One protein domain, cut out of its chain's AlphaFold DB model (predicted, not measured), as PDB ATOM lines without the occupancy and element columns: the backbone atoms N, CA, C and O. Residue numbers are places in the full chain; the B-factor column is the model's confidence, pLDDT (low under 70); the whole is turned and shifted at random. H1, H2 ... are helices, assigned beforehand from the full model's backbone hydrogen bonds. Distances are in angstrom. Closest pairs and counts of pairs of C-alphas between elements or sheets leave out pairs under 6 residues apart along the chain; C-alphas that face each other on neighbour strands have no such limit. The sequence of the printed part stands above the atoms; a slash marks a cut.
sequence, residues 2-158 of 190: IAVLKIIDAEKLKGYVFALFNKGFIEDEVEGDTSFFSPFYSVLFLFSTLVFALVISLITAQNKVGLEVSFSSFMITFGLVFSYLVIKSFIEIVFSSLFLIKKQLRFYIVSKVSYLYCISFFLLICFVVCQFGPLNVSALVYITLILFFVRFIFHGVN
ATOM      1  N   ILE A   2     -78.733 148.373 -87.143       87.56
ATOM      2  CA  ILE A   2     -78.020 148.937 -88.314       87.56
ATOM      3  C   ILE A   2     -78.100 150.474 -88.370       87.56
ATOM      4  O   ILE A   2     -77.085 151.129 -88.571       87.56
ATOM      5  N   ALA A   3     -79.276 151.061 -88.112       89.88
ATOM      6  CA  ALA A   3     -79.422 152.518 -88.033       89.88
ATOM      7  C   ALA A   3     -78.548 153.143 -86.929       89.88
ATOM      8  O   ALA A   3     -77.935 154.177 -87.152       89.88
ATOM      9  N   VAL A   4     -78.430 152.478 -85.773       90.38
ATOM     10  CA  VAL A   4     -77.575 152.922 -84.660       90.38
ATOM     11  C   VAL A   4     -76.101 152.875 -85.063       90.38
ATOM     12  O   VAL A   4     -75.396 153.856 -84.875       90.38
ATOM     13  N   LEU A   5     -75.651 151.781 -85.690       91.31
ATOM     14  CA  LEU A   5     -74.283 151.669 -86.216       91.31
ATOM     15  C   LEU A   5     -73.976 152.771 -87.235       91.31
ATOM     16  O   LEU A   5     -72.905 153.362 -87.182       91.31
ATOM     17  N   LYS A   6     -74.935 153.087 -88.116       91.25
ATOM     18  CA  LYS A   6     -74.795 154.153 -89.117       91.25
ATOM     19  C   LYS A   6     -74.701 155.550 -88.491       91.25
ATOM     20  O   LYS A   6     -74.021 156.399 -89.049       91.25
ATOM     21  N   ILE A   7     -75.389 155.786 -87.371       92.19
ATOM     22  CA  ILE A   7     -75.325 157.058 -86.634       92.19
ATOM     23  C   ILE A   7     -73.978 157.212 -85.923       92.19
ATOM     24  O   ILE A   7     -73.446 158.315 -85.888       92.19
ATOM     25  N   ILE A   8     -73.437 156.125 -85.361       90.00
ATOM     26  CA  ILE A   8     -72.145 156.156 -84.664       90.00
ATOM     27  C   ILE A   8     -71.007 156.363 -85.666       90.00
ATOM     28  O   ILE A   8     -70.216 157.282 -85.498       90.00
ATOM     29  N   ASP A   9     -70.920 155.506 -86.688       88.88
ATOM     30  CA  ASP A   9     -69.869 155.582 -87.704       88.88
ATOM     31  C   ASP A   9     -70.295 154.864 -88.998       88.88
ATOM     32  O   ASP A   9     -70.295 153.631 -89.109       88.88
ATOM     33  N   ALA A  10     -70.693 155.650 -89.998       90.94
ATOM     34  CA  ALA A  10     -71.143 155.128 -91.284       90.94
ATOM     35  C   ALA A  10     -69.993 154.571 -92.143       90.94
ATOM     36  O   ALA A  10     -70.216 153.628 -92.910       90.94
ATOM     37  N   GLU A  11     -68.786 155.129 -92.026       89.19
ATOM     38  CA  GLU A  11     -67.624 154.692 -92.801       89.19
ATOM     39  C   GLU A  11     -67.132 153.338 -92.302       89.19
ATOM     40  O   GLU A  11     -67.010 152.399 -93.095       89.19
ATOM     41  N   LYS A  12     -66.988 153.182 -90.980       88.75
ATOM     42  CA  LYS A  12     -66.666 151.888 -90.368       88.75
ATOM     43  C   LYS A  12     -67.725 150.845 -90.662       88.75
ATOM     44  O   LYS A  12     -67.383 149.714 -91.003       88.75
ATOM     45  N   LEU A  13     -69.011 151.198 -90.594       91.81
ATOM     46  CA  LEU A  13     -70.084 150.266 -90.949       91.81
ATOM     47  C   LEU A  13     -69.916 149.741 -92.381       91.81
ATOM     48  O   LEU A  13     -69.988 148.531 -92.601       91.81
ATOM     49  N   LYS A  14     -69.656 150.628 -93.348       92.12
ATOM     50  CA  LYS A  14     -69.399 150.230 -94.737       92.12
ATOM     51  C   LYS A  14     -68.161 149.333 -94.836       92.12
ATOM     52  O   LYS A  14     -68.217 148.311 -95.519       92.12
ATOM     53  N   GLY A  15     -67.086 149.671 -94.126       91.50
ATOM     54  CA  GLY A  15     -65.878 148.850 -94.039       91.50
ATOM     55  C   GLY A  15     -66.166 147.425 -93.560       91.50
ATOM     56  O   GLY A  15     -65.797 146.464 -94.233       91.50
ATOM     57  N   TYR A  16     -66.927 147.270 -92.474       91.94
ATOM     58  CA  TYR A  16     -67.299 145.957 -91.932       91.94
ATOM     59  C   TYR A  16     -68.255 145.159 -92.822       91.94
ATOM     60  O   TYR A  16     -68.132 143.934 -92.899       91.94
ATOM     61  N   VAL A  17     -69.178 145.819 -93.529       93.12
ATOM     62  CA  VAL A  17     -70.056 145.156 -94.511       93.12
ATOM     63  C   VAL A  17     -69.236 144.557 -95.657       93.12
ATOM     64  O   VAL A  17     -69.533 143.450 -96.102       93.12
ATOM     65  N   PHE A  18     -68.172 145.235 -96.094       90.19
ATOM     66  CA  PHE A  18     -67.317 144.796 -97.202       90.19
ATOM     67  C   PHE A  18     -65.971 144.200 -96.761       90.19
ATOM     68  O   PHE A  18     -65.082 144.027 -97.594       90.19
ATOM     69  N   ALA A  19     -65.815 143.827 -95.487       89.25
ATOM     70  CA  ALA A  19     -64.521 143.419 -94.938       89.25
ATOM     71  C   ALA A  19     -63.909 142.201 -95.646       89.25
ATOM     72  O   ALA A  19     -62.693 142.118 -95.768       89.25
ATOM     73  N   LEU A  20     -64.723 141.270 -96.162       86.06
ATOM     74  CA  LEU A  20     -64.216 140.132 -96.945       86.06
ATOM     75  C   LEU A  20     -63.473 140.565 -98.220       86.06
ATOM     76  O   LEU A  20     -62.534 139.890 -98.627       86.06
ATOM     77  N   PHE A  21     -63.865 141.685 -98.828       84.38
ATOM     78  CA  PHE A  21     -63.318 142.158-100.103       84.38
ATOM     79  C   PHE A  21     -62.354 143.338 -99.949       84.38
ATOM     80  O   PHE A  21     -61.576 143.613-100.858       84.38
ATOM     81  N   ASN A  22     -62.385 144.033 -98.810       84.94
ATOM     82  CA  ASN A  22     -61.580 145.223 -98.570       84.94
ATOM     83  C   ASN A  22     -60.455 144.944 -97.568       84.94
ATOM     84  O   ASN A  22     -60.605 145.154 -96.365       84.94
ATOM     85  N   LYS A  23     -59.311 144.477 -98.080       81.31
ATOM     86  CA  LYS A  23     -58.109 144.258 -97.263       81.31
ATOM     87  C   LYS A  23     -57.545 145.565 -96.695       81.31
ATOM     88  O   LYS A  23     -57.133 145.556 -95.542       81.31
ATOM     89  N   GLY A  24     -57.585 146.658 -97.464       82.69
ATOM     90  CA  GLY A  24     -57.082 147.969 -97.032       82.69
ATOM     91  C   GLY A  24     -57.772 148.453 -95.758       82.69
ATOM     92  O   GLY A  24     -57.103 148.771 -94.789       82.69
ATOM     93  N   PHE A  25     -59.101 148.320 -95.685       86.50
ATOM     94  CA  PHE A  25     -59.854 148.641 -94.466       86.50
ATOM     95  C   PHE A  25     -59.380 147.858 -93.229       86.50
ATOM     96  O   PHE A  25     -59.370 148.383 -92.120       86.50
ATOM     97  N   ILE A  26     -58.995 146.591 -93.401       84.25
ATOM     98  CA  ILE A  26     -58.499 145.772 -92.290       84.25
ATOM     99  C   ILE A  26     -57.104 146.231 -91.859       84.25
ATOM    100  O   ILE A  26     -56.801 146.205 -90.670       84.25
ATOM    101  N   GLU A  27     -56.254 146.632 -92.803       83.94
ATOM    102  CA  GLU A  27     -54.934 147.195 -92.503       83.94
ATOM    103  C   GLU A  27     -55.074 148.513 -91.728       83.94
ATOM    104  O   GLU A  27     -54.453 148.651 -90.674       83.94
ATOM    105  N   ASP A  28     -55.981 149.392 -92.156       83.44
ATOM    106  CA  ASP A  28     -56.281 150.660 -91.484       83.44
ATOM    107  C   ASP A  28     -56.782 150.445 -90.040       83.44
ATOM    108  O   ASP A  28     -56.303 151.079 -89.099       83.44
ATOM    109  N   GLU A  29     -57.699 149.494 -89.822       83.12
ATOM    110  CA  GLU A  29     -58.193 149.147 -88.476       83.12
ATOM    111  C   GLU A  29     -57.101 148.536 -87.580       83.12
ATOM    112  O   GLU A  29     -57.110 148.716 -86.363       83.12
ATOM    113  N   VAL A  30     -56.118 147.838 -88.156       80.81
ATOM    114  CA  VAL A  30     -54.979 147.281 -87.405       80.81
ATOM    115  C   VAL A  30     -53.983 148.364 -86.998       80.81
ATOM    116  O   VAL A  30     -53.278 148.186 -85.998       80.81
ATOM    117  N   GLU A  31     -53.885 149.452 -87.757       78.12
ATOM    118  CA  GLU A  31     -53.025 150.599 -87.448       78.12
ATOM    119  C   GLU A  31     -53.682 151.588 -86.482       78.12
ATOM    120  O   GLU A  31     -52.981 152.182 -85.668       78.12
ATOM    121  N   GLY A  32     -55.013 151.689 -86.489       67.44
ATOM    122  CA  GLY A  32     -55.776 152.646 -85.684       67.44
ATOM    123  C   GLY A  32     -55.827 152.417 -84.164       67.44
ATOM    124  O   GLY A  32     -56.592 153.117 -83.506       67.44
ATOM    125  N   ASP A  33     -55.076 151.458 -83.602       60.06
ATOM    126  CA  ASP A  33     -55.053 151.100 -82.162       60.06
ATOM    127  C   ASP A  33     -56.453 151.112 -81.509       60.06
ATOM    128  O   ASP A  33     -56.700 151.621 -80.412       60.06
ATOM    129  N   THR A  34     -57.431 150.573 -82.235       61.06
ATOM    130  CA  THR A  34     -58.835 150.713 -81.870       61.06
ATOM    131  C   THR A  34     -59.160 149.837 -80.664       61.06
ATOM    132  O   THR A  34     -59.084 148.609 -80.725       61.06
ATOM    133  N   SER A  35     -59.567 150.465 -79.561       63.09
ATOM    134  CA  SER A  35     -60.070 149.767 -78.376       63.09
ATOM    135  C   SER A  35     -61.248 148.856 -78.739       63.09
ATOM    136  O   SER A  35     -62.285 149.328 -79.212       63.09
ATOM    137  N   PHE A  36     -61.122 147.559 -78.439       60.88
ATOM    138  CA  PHE A  36     -62.189 146.558 -78.585       60.88
ATOM    139  C   PHE A  36     -63.486 146.936 -77.842       60.88
ATOM    140  O   PHE A  36     -64.557 146.450 -78.198       60.88
ATOM    141  N   PHE A  37     -63.407 147.823 -76.844       65.56
ATOM    142  CA  PHE A  37     -64.540 148.283 -76.035       65.56
ATOM    143  C   PHE A  37     -65.200 149.563 -76.557       65.56
ATOM    144  O   PHE A  37     -65.979 150.192 -75.840       65.56
ATOM    145  N   SER A  38     -64.926 149.972 -77.798       84.31
ATOM    146  CA  SER A  38     -65.648 151.107 -78.368       84.31
ATOM    147  C   SER A  38     -67.167 150.823 -78.430       84.31
ATOM    148  O   SER A  38     -67.591 149.670 -78.623       84.31
ATOM    149  N   PRO A  39     -68.015 151.861 -78.302       86.69
ATOM    150  CA  PRO A  39     -69.464 151.716 -78.447       86.69
ATOM    151  C   PRO A  39     -69.855 151.079 -79.785       86.69
ATOM    152  O   PRO A  39     -70.778 150.268 -79.842       86.69
ATOM    153  N   PHE A  40     -69.113 151.390 -80.851       89.81
ATOM    154  CA  PHE A  40     -69.338 150.829 -82.177       89.81
ATOM    155  C   PHE A  40     -69.158 149.303 -82.191       89.81
ATOM    156  O   PHE A  40     -70.074 148.584 -82.597       89.81
ATOM    157  N   TYR A  41     -68.025 148.789 -81.692       89.12
ATOM    158  CA  TYR A  41     -67.764 147.341 -81.676       89.12
ATOM    159  C   TYR A  41     -68.715 146.597 -80.748       89.12
ATOM    160  O   TYR A  41     -69.145 145.496 -81.077       89.12
ATOM    161  N   SER A  42     -69.109 147.210 -79.631       89.81
ATOM    162  CA  SER A  42     -70.081 146.621 -78.703       89.81
ATOM    163  C   SER A  42     -71.447 146.424 -79.370       89.81
ATOM    164  O   SER A  42     -72.039 145.344 -79.296       89.81
ATOM    165  N   VAL A  43     -71.937 147.440 -80.092       93.06
ATOM    166  CA  VAL A  43     -73.194 147.341 -80.853       93.06
ATOM    167  C   VAL A  43     -73.061 146.339 -82.002       93.06
ATOM    168  O   VAL A  43     -73.989 145.567 -82.244       93.06
ATOM    169  N   LEU A  44     -71.917 146.310 -82.692       93.00
ATOM    170  CA  LEU A  44     -71.662 145.377 -83.792       93.00
ATOM    171  C   LEU A  44     -71.585 143.920 -83.305       93.00
ATOM    172  O   LEU A  44     -72.138 143.017 -83.933       93.00
ATOM    173  N   PHE A  45     -70.971 143.695 -82.144       93.31
ATOM    174  CA  PHE A  45     -70.920 142.401 -81.476       93.31
ATOM    175  C   PHE A  45     -72.323 141.909 -81.111       93.31
ATOM    176  O   PHE A  45     -72.691 140.787 -81.476       93.31
ATOM    177  N   LEU A  46     -73.140 142.755 -80.473       94.25
ATOM    178  CA  LEU A  46     -74.530 142.426 -80.144       94.25
ATOM    179  C   LEU A  46     -75.365 142.147 -81.396       94.25
ATOM    180  O   LEU A  46     -76.113 141.171 -81.424       94.25
ATOM    181  N   PHE A  47     -75.196 142.955 -82.445       95.75
ATOM    182  CA  PHE A  47     -75.835 142.729 -83.739       95.75
ATOM    183  C   PHE A  47     -75.486 141.349 -84.299       95.75
ATOM    184  O   PHE A  47     -76.385 140.569 -84.609       95.75
ATOM    185  N   SER A  48     -74.196 141.018 -84.370       95.69
ATOM    186  CA  SER A  48     -73.754 139.731 -84.905       95.69
ATOM    187  C   SER A  48     -74.300 138.556 -84.091       95.69
ATOM    188  O   SER A  48     -74.821 137.600 -84.662       95.69
ATOM    189  N   THR A  49     -74.282 138.666 -82.758       96.00
ATOM    190  CA  THR A  49     -74.821 137.655 -81.838       96.00
ATOM    191  C   THR A  49     -76.305 137.415 -82.096       96.00
ATOM    192  O   THR A  49     -76.740 136.268 -82.198       96.00
ATOM    193  N   LEU A  50     -77.079 138.492 -82.243       95.69
ATOM    194  CA  LEU A  50     -78.514 138.421 -82.496       95.69
ATOM    195  C   LEU A  50     -78.806 137.728 -83.831       95.69
ATOM    196  O   LEU A  50     -79.663 136.850 -83.882       95.69
ATOM    197  N   VAL A  51     -78.067 138.062 -84.895       96.31
ATOM    198  CA  VAL A  51     -78.241 137.411 -86.204       96.31
ATOM    199  C   VAL A  51     -77.932 135.916 -86.128       96.31
ATOM    200  O   VAL A  51     -78.722 135.107 -86.614       96.31
ATOM    201  N   PHE A  52     -76.823 135.522 -85.496       95.62
ATOM    202  CA  PHE A  52     -76.497 134.101 -85.343       95.62
ATOM    203  C   PHE A  52     -77.555 133.358 -84.521       95.62
ATOM    204  O   PHE A  52     -77.959 132.262 -84.908       95.62
ATOM    205  N   ALA A  53     -78.049 133.958 -83.435       95.19
ATOM    206  CA  ALA A  53     -79.120 133.377 -82.632       95.19
ATOM    207  C   ALA A  53     -80.411 133.186 -83.444       95.19
ATOM    208  O   ALA A  53     -81.012 132.115 -83.374       95.19
ATOM    209  N   LEU A  54     -80.798 134.170 -84.266       93.25
ATOM    210  CA  LEU A  54     -81.960 134.065 -85.156       93.25
ATOM    211  C   LEU A  54     -81.808 132.916 -86.156       93.25
ATOM    212  O   LEU A  54     -82.687 132.058 -86.238       93.25
ATOM    213  N   VAL A  55     -80.679 132.846 -86.865       93.38
ATOM    214  CA  VAL A  55     -80.429 131.790 -87.860       93.38
ATOM    215  C   VAL A  55     -80.442 130.404 -87.209       93.38
ATOM    216  O   VAL A  55     -81.101 129.497 -87.713       93.38
ATOM    217  N   ILE A  56     -79.780 130.234 -86.060       92.00
ATOM    218  CA  ILE A  56     -79.751 128.952 -85.337       92.00
ATOM    219  C   ILE A  56     -81.146 128.575 -84.829       92.00
ATOM    220  O   ILE A  56     -81.533 127.406 -84.919       92.00
ATOM    221  N   SER A  57     -81.916 129.543 -84.326       90.50
ATOM    222  CA  SER A  57     -83.282 129.294 -83.860       90.50
ATOM    223  C   SER A  57     -84.192 128.818 -84.998       90.50
ATOM    224  O   SER A  57     -84.918 127.841 -84.817       90.50
ATOM    225  N   LEU A  58     -84.072 129.407 -86.195       88.88
ATOM    226  CA  LEU A  58     -84.837 129.011 -87.378       88.88
ATOM    227  C   LEU A  58     -84.475 127.596 -87.851       88.88
ATOM    228  O   LEU A  58     -85.358 126.788 -88.131       88.88
ATOM    229  N   ILE A  59     -83.180 127.270 -87.892       87.62
ATOM    230  CA  ILE A  59     -82.700 125.928 -88.261       87.62
ATOM    231  C   ILE A  59     -83.190 124.882 -87.249       87.62
ATOM    232  O   ILE A  59     -83.615 123.789 -87.624       87.62
ATOM    233  N   THR A  60     -83.162 125.212 -85.955       85.50
ATOM    234  CA  THR A  60     -83.593 124.298 -84.886       85.50
ATOM    235  C   THR A  60     -85.099 124.045 -84.927       85.50
ATOM    236  O   THR A  60     -85.525 122.912 -84.705       85.50
ATOM    237  N   ALA A  61     -85.892 125.070 -85.244       83.19
ATOM    238  CA  ALA A  61     -87.345 124.980 -85.350       83.19
ATOM    239  C   ALA A  61     -87.804 124.002 -86.441       83.19
ATOM    240  O   ALA A  61     -88.763 123.267 -86.251       83.19
ATOM    241  N   GLN A  62     -87.100 123.963 -87.573       77.94
ATOM    242  CA  GLN A  62     -87.451 123.085 -88.695       77.94
ATOM    243  C   GLN A  62     -87.061 121.624 -88.458       77.94
ATOM    244  O   GLN A  62     -87.755 120.715 -88.900       77.94
ATOM    245  N   ASN A  63     -85.952 121.385 -87.750       70.19
ATOM    246  CA  ASN A  63     -85.441 120.032 -87.515       70.19
ATOM    247  C   ASN A  63     -86.162 119.293 -86.378       70.19
ATOM    248  O   ASN A  63     -86.031 118.074 -86.262       70.19
ATOM    249  N   LYS A  64     -86.894 120.004 -85.514       68.12
ATOM    250  CA  LYS A  64     -87.625 119.403 -84.397       68.12
ATOM    251  C   LYS A  64     -89.124 119.458 -84.664       68.12
ATOM    252  O   LYS A  64     -89.756 120.493 -84.482       68.12
ATOM    253  N   VAL A  65     -89.695 118.315 -85.042       49.56
ATOM    254  CA  VAL A  65     -91.149 118.119 -85.107       49.56
ATOM    255  C   VAL A  65     -91.731 118.384 -83.710       49.56
ATOM    256  O   VAL A  65     -91.545 117.577 -82.804       49.56
ATOM    257  N   GLY A  66     -92.381 119.536 -83.517       50.38
ATOM    258  CA  GLY A  66     -93.165 119.842 -82.311       50.38
ATOM    259  C   GLY A  66     -92.583 120.854 -81.314       50.38
ATOM    260  O   GLY A  66     -93.191 121.049 -80.267       50.38
ATOM    261  N   LEU A  67     -91.458 121.525 -81.598       53.09
ATOM    262  CA  LEU A  67     -91.038 122.694 -80.808       53.09
ATOM    263  C   LEU A  67     -91.431 123.978 -81.531       53.09
ATOM    264  O   LEU A  67     -90.729 124.441 -82.428       53.09
ATOM    265  N   GLU A  68     -92.555 124.557 -81.121       58.31
ATOM    266  CA  GLU A  68     -92.910 125.917 -81.513       58.31
ATOM    267  C   GLU A  68     -91.784 126.881 -81.114       58.31
ATOM    268  O   GLU A  68     -91.178 126.756 -80.043       58.31
ATOM    269  N   VAL A  69     -91.490 127.853 -81.983       65.38
ATOM    270  CA  VAL A  69     -90.509 128.910 -81.706       65.38
ATOM    271  C   VAL A  69     -91.079 129.825 -80.630       65.38
ATOM    272  O   VAL A  69     -91.669 130.867 -80.907       65.38
ATOM    273  N   SER A  70     -90.932 129.413 -79.378       81.88
ATOM    274  CA  SER A  70     -91.303 130.228 -78.233       81.88
ATOM    275  C   SER A  70     -90.218 131.270 -77.960       81.88
ATOM    276  O   SER A  70     -89.024 131.040 -78.183       81.88
ATOM    277  N   PHE A  71     -90.625 132.412 -77.405       85.06
ATOM    278  CA  PHE A  71     -89.691 133.435 -76.934       85.06
ATOM    279  C   PHE A  71     -88.663 132.859 -75.942       85.06
ATOM    280  O   PHE A  71     -87.488 133.211 -75.991       85.06
ATOM    281  N   SER A  72     -89.081 131.908 -75.098       87.12
ATOM    282  CA  SER A  72     -88.199 131.211 -74.153       87.12
ATOM    283  C   SER A  72     -87.097 130.422 -74.868       87.12
ATOM    284  O   SER A  72     -85.915 130.577 -74.561       87.12
ATOM    285  N   SER A  73     -87.459 129.639 -75.890       86.56
ATOM    286  CA  SER A  73     -86.495 128.881 -76.695       86.56
ATOM    287  C   SER A  73     -85.490 129.802 -77.391       86.56
ATOM    288  O   SER A  73     -84.293 129.519 -77.369       86.56
ATOM    289  N   PHE A  74     -85.950 130.934 -77.936       90.62
ATOM    290  CA  PHE A  74     -85.065 131.936 -78.528       90.62
ATOM    291  C   PHE A  74     -84.099 132.542 -77.502       90.62
ATOM    292  O   PHE A  74     -82.905 132.632 -77.780       90.62
ATOM    293  N   MET A  75     -84.574 132.911 -76.307       91.75
ATOM    294  CA  MET A  75     -83.724 133.484 -75.255       91.75
ATOM    295  C   MET A  75     -82.631 132.511 -74.798       91.75
ATOM    296  O   MET A  75     -81.492 132.928 -74.588       91.75
ATOM    297  N   ILE A  76     -82.940 131.212 -74.717       91.75
ATOM    298  CA  ILE A  76     -81.944 130.171 -74.428       91.75
ATOM    299  C   ILE A  76     -80.903 130.103 -75.550       91.75
ATOM    300  O   ILE A  76     -79.702 130.143 -75.278       91.75
ATOM    301  N   THR A  77     -81.333 130.046 -76.816       92.56
ATOM    302  CA  THR A  77     -80.411 130.037 -77.963       92.56
ATOM    303  C   THR A  77     -79.537 131.290 -77.989       92.56
ATOM    304  O   THR A  77     -78.326 131.185 -78.173       92.56
ATOM    305  N   PHE A  78     -80.117 132.464 -77.751       94.56
ATOM    306  CA  PHE A  78     -79.385 133.722 -77.677       94.56
ATOM    307  C   PHE A  78     -78.340 133.709 -76.556       94.56
ATOM    308  O   PHE A  78     -77.187 134.045 -76.811       94.56
ATOM    309  N   GLY A  79     -78.698 133.257 -75.349       94.19
ATOM    310  CA  GLY A  79     -77.760 133.137 -74.230       94.19
ATOM    311  C   GLY A  79     -76.598 132.178 -74.519       94.19
ATOM    312  O   GLY A  79     -75.444 132.489 -74.214       94.19
ATOM    313  N   LEU A  80     -76.868 131.047 -75.178       94.81
ATOM    314  CA  LEU A  80     -75.830 130.098 -75.597       94.81
ATOM    315  C   LEU A  80     -74.882 130.704 -76.640       94.81
ATOM    316  O   LEU A  80     -73.666 130.611 -76.498       94.81
ATOM    317  N   VAL A  81     -75.415 131.370 -77.667       95.88
ATOM    318  CA  VAL A  81     -74.593 132.019 -78.702       95.88
ATOM    319  C   VAL A  81     -73.779 133.172 -78.113       95.88
ATOM    320  O   VAL A  81     -72.587 133.286 -78.397       95.88
ATOM    321  N   PHE A  82     -74.394 133.998 -77.264       95.88
ATOM    322  CA  PHE A  82     -73.727 135.110 -76.589       95.88
ATOM    323  C   PHE A  82     -72.575 134.616 -75.710       95.88
ATOM    324  O   PHE A  82     -71.446 135.074 -75.867       95.88
ATOM    325  N   SER A  83     -72.830 133.639 -74.836       94.81
ATOM    326  CA  SER A  83     -71.796 133.070 -73.959       94.81
ATOM    327  C   SER A  83     -70.656 132.429 -74.751       94.81
ATOM    328  O   SER A  83     -69.493 132.693 -74.454       94.81
ATOM    329  N   TYR A  84     -70.961 131.671 -75.810       94.62
ATOM    330  CA  TYR A  84     -69.949 131.108 -76.702       94.62
ATOM    331  C   TYR A  84     -69.056 132.191 -77.323       94.62
ATOM    332  O   TYR A  84     -67.830 132.073 -77.292       94.62
ATOM    333  N   LEU A  85     -69.650 133.260 -77.871       92.88
ATOM    334  CA  LEU A  85     -68.888 134.343 -78.494       92.88
ATOM    335  C   LEU A  85     -68.053 135.123 -77.473       92.88
ATOM    336  O   LEU A  85     -66.901 135.430 -77.769       92.88
ATOM    337  N   VAL A  86     -68.580 135.380 -76.271       92.69
ATOM    338  CA  VAL A  86     -67.839 136.047 -75.188       92.69
ATOM    339  C   VAL A  86     -66.645 135.209 -74.743       92.69
ATOM    340  O   VAL A  86     -65.529 135.722 -74.706       92.69
ATOM    341  N   ILE A  87     -66.847 133.919 -74.454       92.69
ATOM    342  CA  ILE A  87     -65.766 133.014 -74.035       92.69
ATOM    343  C   ILE A  87     -64.694 132.944 -75.122       92.69
ATOM    344  O   ILE A  87     -63.506 133.087 -74.839       92.69
ATOM    345  N   LYS A  88     -65.107 132.781 -76.381       89.50
ATOM    346  CA  LYS A  88     -64.192 132.754 -77.522       89.50
ATOM    347  C   LYS A  88     -63.380 134.049 -77.631       89.50
ATOM    348  O   LYS A  88     -62.164 133.978 -77.786       89.50
ATOM    349  N   SER A  89     -64.021 135.215 -77.546       86.38
ATOM    350  CA  SER A  89     -63.330 136.509 -77.594       86.38
ATOM    351  C   SER A  89     -62.384 136.701 -76.408       86.38
ATOM    352  O   SER A  89     -61.281 137.208 -76.588       86.38
ATOM    353  N   PHE A  90     -62.766 136.246 -75.214       86.94
ATOM    354  CA  PHE A  90     -61.911 136.308 -74.031       86.94
ATOM    355  C   PHE A  90     -60.644 135.463 -74.200       86.94
ATOM    356  O   PHE A  90     -59.542 135.949 -73.951       86.94
ATOM    357  N   ILE A  91     -60.782 134.233 -74.705       85.19
ATOM    358  CA  ILE A  91     -59.643 133.366 -75.033       85.19
ATOM    359  C   ILE A  91     -58.725 134.062 -76.045       85.19
ATOM    360  O   ILE A  91     -57.519 134.106 -75.837       85.19
ATOM    361  N   GLU A  92     -59.271 134.648 -77.113       82.75
ATOM    362  CA  GLU A  92     -58.469 135.350 -78.125       82.75
ATOM    363  C   GLU A  92     -57.660 136.512 -77.528       82.75
ATOM    364  O   GLU A  92     -56.477 136.652 -77.838       82.75
ATOM    365  N   ILE A  93     -58.256 137.297 -76.626       80.38
ATOM    366  CA  ILE A  93     -57.573 138.400 -75.940       80.38
ATOM    367  C   ILE A  93     -56.447 137.869 -75.044       80.38
ATOM    368  O   ILE A  93     -55.322 138.359 -75.151       80.38
ATOM    369  N   VAL A  94     -56.721 136.847 -74.220       79.50
ATOM    370  CA  VAL A  94     -55.733 136.229 -73.317       79.50
ATOM    371  C   VAL A  94     -54.554 135.670 -74.102       79.50
ATOM    372  O   VAL A  94     -53.406 135.977 -73.787       79.50
ATOM    373  N   PHE A  95     -54.821 134.905 -75.163       76.62
ATOM    374  CA  PHE A  95     -53.772 134.383 -76.035       76.62
ATOM    375  C   PHE A  95     -52.956 135.516 -76.646       76.62
ATOM    376  O   PHE A  95     -51.730 135.479 -76.613       76.62
ATOM    377  N   SER A  96     -53.609 136.555 -77.156       73.00
ATOM    378  CA  SER A  96     -52.874 137.659 -77.757       73.00
ATOM    379  C   SER A  96     -51.977 138.371 -76.724       73.00
ATOM    380  O   SER A  96     -50.804 138.611 -77.004       73.00
ATOM    381  N   SER A  97     -52.444 138.562 -75.484       70.56
ATOM    382  CA  SER A  97     -51.630 139.119 -74.394       70.56
ATOM    383  C   SER A  97     -50.433 138.235 -74.021       70.56
ATOM    384  O   SER A  97     -49.363 138.767 -73.737       70.56
ATOM    385  N   LEU A  98     -50.594 136.907 -74.011       71.75
ATOM    386  CA  LEU A  98     -49.523 135.963 -73.661       71.75
ATOM    387  C   LEU A  98     -48.414 135.910 -74.721       71.75
ATOM    388  O   LEU A  98     -47.244 135.761 -74.380       71.75
ATOM    389  N   PHE A  99     -48.769 136.053 -75.998       66.50
ATOM    390  CA  PHE A  99     -47.831 135.946 -77.118       66.50
ATOM    391  C   PHE A  99     -47.147 137.272 -77.504       66.50
ATOM    392  O   PHE A  99     -46.495 137.315 -78.546       66.50
ATOM    393  N   LEU A 100     -47.274 138.338 -76.692       62.97
ATOM    394  CA  LEU A 100     -46.685 139.668 -76.946       62.97
ATOM    395  C   LEU A 100     -46.888 140.108 -78.409       62.97
ATOM    396  O   LEU A 100     -45.934 140.264 -79.172       62.97
ATOM    397  N   ILE A 101     -48.166 140.227 -78.794       61.78
ATOM    398  CA  ILE A 101     -48.676 140.422 -80.164       61.78
ATOM    399  C   ILE A 101     -47.723 141.216 -81.069       61.78
ATOM    400  O   ILE A 101     -47.675 142.446 -81.041       61.78
ATOM    401  N   LYS A 102     -47.045 140.516 -81.981       64.31
ATOM    402  CA  LYS A 102     -46.424 141.146 -83.154       64.31
ATOM    403  C   LYS A 102     -47.524 141.709 -84.070       64.31
ATOM    404  O   LYS A 102     -48.587 141.099 -84.193       64.31
ATOM    405  N   LYS A 103     -47.264 142.813 -84.791       67.56
ATOM    406  CA  LYS A 103     -48.203 143.478 -85.744       67.56
ATOM    407  C   LYS A 103     -48.961 142.485 -86.653       67.56
ATOM    408  O   LYS A 103     -50.143 142.647 -86.935       67.56
ATOM    409  N   GLN A 104     -48.285 141.409 -87.038       67.38
ATOM    410  CA  GLN A 104     -48.777 140.290 -87.841       67.38
ATOM    411  C   GLN A 104     -49.913 139.474 -87.184       67.38
ATOM    412  O   GLN A 104     -50.922 139.185 -87.826       67.38
ATOM    413  N   LEU A 105     -49.802 139.150 -85.891       73.00
ATOM    414  CA  LEU A 105     -50.854 138.467 -85.124       73.00
ATOM    415  C   LEU A 105     -52.071 139.373 -84.894       73.00
ATOM    416  O   LEU A 105     -53.207 138.899 -84.910       73.00
ATOM    417  N   ARG A 106     -51.854 140.686 -84.744       76.25
ATOM    418  CA  ARG A 106     -52.950 141.662 -84.629       76.25
ATOM    419  C   ARG A 106     -53.792 141.699 -85.902       76.25
ATOM    420  O   ARG A 106     -55.015 141.609 -85.822       76.25
ATOM    421  N   PHE A 107     -53.139 141.730 -87.065       80.44
ATOM    422  CA  PHE A 107     -53.818 141.653 -88.361       80.44
ATOM    423  C   PHE A 107     -54.697 140.408 -88.487       80.44
ATOM    424  O   PHE A 107     -55.848 140.490 -88.920       80.44
ATOM    425  N   TYR A 108     -54.184 139.259 -88.049       81.38
ATOM    426  CA  TYR A 108     -54.924 138.004 -88.051       81.38
ATOM    427  C   TYR A 108     -56.198 138.067 -87.189       81.38
ATOM    428  O   TYR A 108     -57.276 137.682 -87.652       81.38
ATOM    429  N   ILE A 109     -56.094 138.571 -85.953       80.69
ATOM    430  CA  ILE A 109     -57.225 138.672 -85.016       80.69
ATOM    431  C   ILE A 109     -58.289 139.635 -85.560       80.69
ATOM    432  O   ILE A 109     -59.463 139.265 -85.652       80.69
ATOM    433  N   VAL A 110     -57.879 140.830 -86.001       85.19
ATOM    434  CA  VAL A 110     -58.796 141.844 -86.551       85.19
ATOM    435  C   VAL A 110     -59.474 141.335 -87.825       85.19
ATOM    436  O   VAL A 110     -60.696 141.433 -87.944       85.19
ATOM    437  N   SER A 111     -58.736 140.691 -88.736       86.75
ATOM    438  CA  SER A 111     -59.309 140.056 -89.935       86.75
ATOM    439  C   SER A 111     -60.365 139.008 -89.572       86.75
ATOM    440  O   SER A 111     -61.464 138.986 -90.127       86.75
ATOM    441  N   LYS A 112     -60.051 138.126 -88.611       87.44
ATOM    442  CA  LYS A 112     -60.918 137.015 -88.193       87.44
ATOM    443  C   LYS A 112     -62.260 137.500 -87.648       87.44
ATOM    444  O   LYS A 112     -63.282 136.858 -87.932       87.44
ATOM    445  N   VAL A 113     -62.238 138.575 -86.860       88.69
ATOM    446  CA  VAL A 113     -63.422 139.229 -86.288       88.69
ATOM    447  C   VAL A 113     -64.195 139.978 -87.376       88.69
ATOM    448  O   VAL A 113     -65.398 139.764 -87.525       88.69
ATOM    449  N   SER A 114     -63.504 140.749 -88.217       90.62
ATOM    450  CA  SER A 114     -64.116 141.523 -89.305       90.62
ATOM    451  C   SER A 114     -64.872 140.640 -90.301       90.62
ATOM    452  O   SER A 114     -66.006 140.947 -90.669       90.62
ATOM    453  N   TYR A 115     -64.311 139.488 -90.681       92.12
ATOM    454  CA  TYR A 115     -64.991 138.528 -91.559       92.12
ATOM    455  C   TYR A 115     -66.242 137.916 -90.921       92.12
ATOM    456  O   TYR A 115     -67.217 137.643 -91.618       92.12
ATOM    457  N   LEU A 116     -66.238 137.700 -89.601       92.62
ATOM    458  CA  LEU A 116     -67.403 137.183 -88.880       92.62
ATOM    459  C   LEU A 116     -68.540 138.214 -88.860       92.62
ATOM    460  O   LEU A 116     -69.691 137.849 -89.102       92.62
ATOM    461  N   TYR A 117     -68.224 139.496 -88.656       93.56
ATOM    462  CA  TYR A 117     -69.208 140.578 -88.748       93.56
ATOM    463  C   TYR A 117     -69.750 140.747 -90.167       93.56
ATOM    464  O   TYR A 117     -70.965 140.819 -90.342       93.56
ATOM    465  N   CYS A 118     -68.888 140.706 -91.180       94.88
ATOM    466  CA  CYS A 118     -69.297 140.720 -92.584       94.88
ATOM    467  C   CYS A 118     -70.299 139.589 -92.888       94.88
ATOM    468  O   CYS A 118     -71.391 139.845 -93.393       94.88
ATOM    469  N   ILE A 119     -69.997 138.353 -92.471       94.75
ATOM    470  CA  ILE A 119     -70.914 137.213 -92.622       94.75
ATOM    471  C   ILE A 119     -72.244 137.443 -91.906       94.75
ATOM    472  O   ILE A 119     -73.279 137.068 -92.447       94.75
ATOM    473  N   SER A 120     -72.254 138.075 -90.729       95.81
ATOM    474  CA  SER A 120     -73.511 138.368 -90.030       95.81
ATOM    475  C   SER A 120     -74.425 139.305 -90.832       95.81
ATOM    476  O   SER A 120     -75.636 139.101 -90.853       95.81
ATOM    477  N   PHE A 121     -73.876 140.265 -91.586       95.50
ATOM    478  CA  PHE A 121     -74.687 141.093 -92.486       95.50
ATOM    479  C   PHE A 121     -75.289 140.273 -93.631       95.50
ATOM    480  O   PHE A 121     -76.485 140.386 -93.896       95.50
ATOM    481  N   PHE A 122     -74.494 139.411 -94.273       95.00
ATOM    482  CA  PHE A 122     -74.993 138.528 -95.330       95.00
ATOM    483  C   PHE A 122     -76.054 137.552 -94.810       95.00
ATOM    484  O   PHE A 122     -77.104 137.395 -95.430       95.00
ATOM    485  N   LEU A 123     -75.827 136.951 -93.641       94.94
ATOM    486  CA  LEU A 123     -76.778 136.039 -93.012       94.94
ATOM    487  C   LEU A 123     -78.094 136.720 -92.654       94.94
ATOM    488  O   LEU A 123     -79.136 136.092 -92.800       94.94
ATOM    489  N   LEU A 124     -78.076 137.989 -92.237       95.00
ATOM    490  CA  LEU A 124     -79.311 138.727 -91.992       95.00
ATOM    491  C   LEU A 124     -80.147 138.854 -93.273       95.00
ATOM    492  O   LEU A 124     -81.353 138.626 -93.235       95.00
ATOM    493  N   ILE A 125     -79.515 139.182 -94.405       94.00
ATOM    494  CA  ILE A 125     -80.207 139.272 -95.700       94.00
ATOM    495  C   ILE A 125     -80.797 137.905 -96.066       94.00
ATOM    496  O   ILE A 125     -81.982 137.809 -96.379       94.00
ATOM    497  N   CYS A 126     -80.003 136.835 -95.964       93.56
ATOM    498  CA  CYS A 126     -80.466 135.476 -96.247       93.56
ATOM    499  C   CYS A 126     -81.605 135.037 -95.317       93.56
ATOM    500  O   CYS A 126     -82.549 134.402 -95.777       93.56
ATOM    501  N   PHE A 127     -81.548 135.400 -94.035       92.69
ATOM    502  CA  PHE A 127     -82.599 135.126 -93.060       92.69
ATOM    503  C   PHE A 127     -83.914 135.818 -93.438       92.69
ATOM    504  O   PHE A 127     -84.953 135.166 -93.472       92.69
ATOM    505  N   VAL A 128     -83.876 137.110 -93.786       93.25
ATOM    506  CA  VAL A 128     -85.072 137.858 -94.215       93.25
ATOM    507  C   VAL A 128     -85.685 137.236 -95.473       93.25
ATOM    508  O   VAL A 128     -86.896 137.033 -95.529       93.25
ATOM    509  N   VAL A 129     -84.860 136.870 -96.457       93.00
ATOM    510  CA  VAL A 129     -85.323 136.205 -97.690       93.00
ATOM    511  C   VAL A 129     -85.879 134.802 -97.412       93.00
ATOM    512  O   VAL A 129     -86.811 134.376 -98.085       93.00
ATOM    513  N   CYS A 130     -85.349 134.088 -96.420       90.88
ATOM    514  CA  CYS A 130     -85.855 132.778 -96.008       90.88
ATOM    515  C   CYS A 130     -87.202 132.870 -95.277       90.88
ATOM    516  O   CYS A 130     -88.074 132.038 -95.496       90.88
ATOM    517  N   GLN A 131     -87.394 133.895 -94.444       88.12
ATOM    518  CA  GLN A 131     -88.618 134.059 -93.659       88.12
ATOM    519  C   GLN A 131     -89.792 134.621 -94.476       88.12
ATOM    520  O   GLN A 131     -90.938 134.250 -94.233       88.12
ATOM    521  N   PHE A 132     -89.521 135.540 -95.409       89.56
ATOM    522  CA  PHE A 132     -90.557 136.266 -96.160       89.56
ATOM    523  C   PHE A 132     -90.554 135.976 -97.666       89.56
ATOM    524  O   PHE A 132     -91.398 136.494 -98.393       89.56
ATOM    525  N   GLY A 133     -89.594 135.192 -98.149       88.81
ATOM    526  CA  GLY A 133     -89.448 134.840 -99.555       88.81
ATOM    527  C   GLY A 133     -89.582 133.336 -99.802       88.81
ATOM    528  O   GLY A 133     -89.958 132.580 -98.910       88.81
ATOM    529  N   PRO A 134     -89.258 132.874-101.021       87.00
ATOM    530  CA  PRO A 134     -89.429 131.476-101.421       87.00
ATOM    531  C   PRO A 134     -88.283 130.557-100.959       87.00
ATOM    532  O   PRO A 134     -88.187 129.414-101.401       87.00
ATOM    533  N   LEU A 135     -87.345 131.059-100.152       87.56
ATOM    534  CA  LEU A 135     -86.104 130.354 -99.853       87.56
ATOM    535  C   LEU A 135     -86.308 129.390 -98.679       87.56
ATOM    536  O   LEU A 135     -86.590 129.802 -97.560       87.56
ATOM    537  N   ASN A 136     -86.133 128.095 -98.935       88.31
ATOM    538  CA  ASN A 136     -86.308 127.049 -97.925       88.31
ATOM    539  C   ASN A 136     -85.217 127.092 -96.847       88.31
ATOM    540  O   ASN A 136     -84.058 127.403 -97.129       88.31
ATOM    541  N   VAL A 137     -85.535 126.648 -95.628       87.94
ATOM    542  CA  VAL A 137     -84.552 126.620 -94.528       87.94
ATOM    543  C   VAL A 137     -83.362 125.702 -94.832       87.94
ATOM    544  O   VAL A 137     -82.230 126.039 -94.491       87.94
ATOM    545  N   SER A 138     -83.557 124.608 -95.575       89.50
ATOM    546  CA  SER A 138     -82.443 123.778 -96.061       89.50
ATOM    547  C   SER A 138     -81.467 124.573 -96.936       89.50
ATOM    548  O   SER A 138     -80.254 124.428 -96.796       89.50
ATOM    549  N   ALA A 139     -81.969 125.467 -97.796       91.06
ATOM    550  CA  ALA A 139     -81.123 126.344 -98.605       91.06
ATOM    551  C   ALA A 139     -80.350 127.346 -97.731       91.06
ATOM    552  O   ALA A 139     -79.166 127.576 -97.976       91.06
ATOM    553  N   LEU A 140     -80.967 127.877 -96.668       91.44
ATOM    554  CA  LEU A 140     -80.287 128.740 -95.697       91.44
ATOM    555  C   LEU A 140     -79.122 128.018 -94.996       91.44
ATOM    556  O   LEU A 140     -78.063 128.619 -94.798       91.44
ATOM    557  N   VAL A 141     -79.278 126.731 -94.664       92.12
ATOM    558  CA  VAL A 141     -78.195 125.905 -94.094       92.12
ATOM    559  C   VAL A 141     -77.025 125.796 -95.075       92.12
ATOM    560  O   VAL A 141     -75.885 126.062 -94.689       92.12
ATOM    561  N   TYR A 142     -77.287 125.482 -96.350       93.38
ATOM    562  CA  TYR A 142     -76.236 125.412 -97.372       93.38
ATOM    563  C   TYR A 142     -75.530 126.756 -97.574       93.38
ATOM    564  O   TYR A 142     -74.302 126.798 -97.598       93.38
ATOM    565  N   ILE A 143     -76.278 127.860 -97.651       93.50
ATOM    566  CA  ILE A 143     -75.702 129.208 -97.776       93.50
ATOM    567  C   ILE A 143     -74.817 129.531 -96.570       93.50
ATOM    568  O   ILE A 143     -73.706 130.030 -96.735       93.50
ATOM    569  N   THR A 144     -75.269 129.200 -95.358       93.38
ATOM    570  CA  THR A 144     -74.487 129.411 -94.133       93.38
ATOM    571  C   THR A 144     -73.168 128.640 -94.188       93.38
ATOM    572  O   THR A 144     -72.110 129.224 -93.953       93.38
ATOM    573  N   LEU A 145     -73.200 127.358 -94.566       93.75
ATOM    574  CA  LEU A 145     -71.993 126.540 -94.722       93.75
ATOM    575  C   LEU A 145     -71.036 127.114 -95.773       93.75
ATOM    576  O   LEU A 145     -69.838 127.218 -95.512       93.75
ATOM    577  N   ILE A 146     -71.559 127.546 -96.924       94.75
ATOM    578  CA  ILE A 146     -70.764 128.174 -97.987       94.75
ATOM    579  C   ILE A 146     -70.102 129.456 -97.479       94.75
ATOM    580  O   ILE A 146     -68.908 129.641 -97.694       94.75
ATOM    581  N   LEU A 147     -70.822 130.321 -96.759       92.94
ATOM    582  CA  LEU A 147     -70.255 131.556 -96.207       92.94
ATOM    583  C   LEU A 147     -69.108 131.272 -95.227       92.94
ATOM    584  O   LEU A 147     -68.052 131.907 -95.304       92.94
ATOM    585  N   PHE A 148     -69.268 130.289 -94.338       91.81
ATOM    586  CA  PHE A 148     -68.191 129.877 -93.433       91.81
ATOM    587  C   PHE A 148     -67.002 129.258 -94.178       91.81
ATOM    588  O   PHE A 148     -65.854 129.514 -93.805       91.81
ATOM    589  N   PHE A 149     -67.256 128.507 -95.249       91.81
ATOM    590  CA  PHE A 149     -66.212 127.947 -96.103       91.81
ATOM    591  C   PHE A 149     -65.441 129.034 -96.865       91.81
ATOM    592  O   PHE A 149     -64.212 129.032 -96.869       91.81
ATOM    593  N   VAL A 150     -66.137 130.027 -97.424       90.25
ATOM    594  CA  VAL A 150     -65.520 131.201 -98.058       90.25
ATOM    595  C   VAL A 150     -64.641 131.944 -97.059       90.25
ATOM    596  O   VAL A 150     -63.493 132.252 -97.372       90.25
ATOM    597  N   ARG A 151     -65.114 132.164 -95.825       88.88
ATOM    598  CA  ARG A 151     -64.282 132.750 -94.762       88.88
ATOM    599  C   ARG A 151     -63.029 131.926 -94.498       88.88
ATOM    600  O   ARG A 151     -61.968 132.518 -94.333       88.88
ATOM    601  N   PHE A 152     -63.130 130.600 -94.450       86.25
ATOM    602  CA  PHE A 152     -61.968 129.732 -94.260       86.25
ATOM    603  C   PHE A 152     -60.947 129.891 -95.398       86.25
ATOM    604  O   PHE A 152     -59.760 130.080 -95.130       86.25
ATOM    605  N   ILE A 153     -61.407 129.921 -96.654       86.50
ATOM    606  CA  ILE A 153     -60.544 130.158 -97.822       86.50
ATOM    607  C   ILE A 153     -59.879 131.533 -97.744       86.50
ATOM    608  O   ILE A 153     -58.657 131.621 -97.852       86.50
ATOM    609  N   PHE A 154     -60.650 132.604 -97.536       83.94
ATOM    610  CA  PHE A 154     -60.123 133.972 -97.464       83.94
ATOM    611  C   PHE A 154     -59.104 134.125 -96.343       83.94
ATOM    612  O   PHE A 154     -58.060 134.751 -96.516       83.94
ATOM    613  N   HIS A 155     -59.374 133.495 -95.207       80.06
ATOM    614  CA  HIS A 155     -58.464 133.481 -94.084       80.06
ATOM    615  C   HIS A 155     -57.143 132.772 -94.411       80.06
ATOM    616  O   HIS A 155     -56.080 133.289 -94.069       80.06
ATOM    617  N   GLY A 156     -57.205 131.642 -95.124       73.88
ATOM    618  CA  GLY A 156     -56.029 130.938 -95.622       73.88
ATOM    619  C   GLY A 156     -55.250 131.758 -96.649       73.88
ATOM    620  O   GLY A 156     -54.045 131.912 -96.502       73.88
ATOM    621  N   VAL A 157     -55.922 132.325 -97.659       77.00
ATOM    622  CA  VAL A 157     -55.300 133.090 -98.757       77.00
ATOM    623  C   VAL A 157     -54.657 134.384 -98.270       77.00
ATOM    624  O   VAL A 157     -53.521 134.672 -98.642       77.00
ATOM    625  N   ASN A 158     -55.344 135.145 -97.418       72.56
ATOM    626  CA  ASN A 158     -54.868 136.458 -96.999       72.56
ATOM    627  C   ASN A 158     -53.702 136.390 -95.994       72.56
ATOM    628  O   ASN A 158     -52.957 137.356 -95.857       72.56
TER     629      ASN A 158
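AT A GLANCE: This is residues 2 to 158 of the 190 residues of an uncharacterized protein of uncultured bacterium (UniProt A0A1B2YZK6). The longest helix, H6, runs along the domain with H7 folded back beside it, while H4 crosses at a slant between H6 and another long helix, H5. Of three short helices, H2 and H3 pack on H6, and H1 packs on the first part of H4. The printed part has 157 residues with seven named helices, H1 to H7 in chain order, and no named strand: all helix, its packing part aligned, part crossed. It is compact, with a radius of gyration of the C-alphas of 16.6 A, and spans 51 by 33 by 28 A.

HOW THE PARTS SIT: H6, residues 103 to 132, is the hub, touching five helices. H7, residues 137 to 158, forms a helical hairpin with it at 18 degrees; their closest C-alphas, Cys 130 and Val 137, are 6.5 A apart. H4, residues 39 to 63, touches H6 with residues 44 to 55 alone, at a steep tilt of 48 degrees, closest at the C-alphas of Ser 48 and Ser 120, 5.3 A. H5, residues 71 to 98, touches H4 with residues 73 to 85 alone, at a steep tilt of 49 degrees, closest at the C-alphas of Phe 78 and Ala 53, 5.0 A. H5 and H6, also a helical hairpin, only just touch, with 3 pairs of C-alphas within 8 A. H2, residues 10 to 17, is about perpendicular to H6, at 84 degrees, and H3, residues 23 to 31, touches H6 at 53 degrees. H1, residues 2 to 8, touches H4 at 9 degrees. In all seven helices every O i to N i+4 pair is within hydrogen-bond range.

IN THESE COORDINATES: H6 is 44.2 A long, H5 40.4 A, H4 36.6 A and H7 31.4 A. C-alpha 103 lies at (-48.203, 143.478, -85.744) and C-alpha 158 at (-54.868, 136.458, -96.999).

THE WHOLE: The C-alphas farthest apart, of Gly 66 and Lys 102, are 51.4 A apart. The printed part has no cut, and no link is long. Residues 32 to 37, 64 to 69 and 99 to 104 have pLDDT under 70.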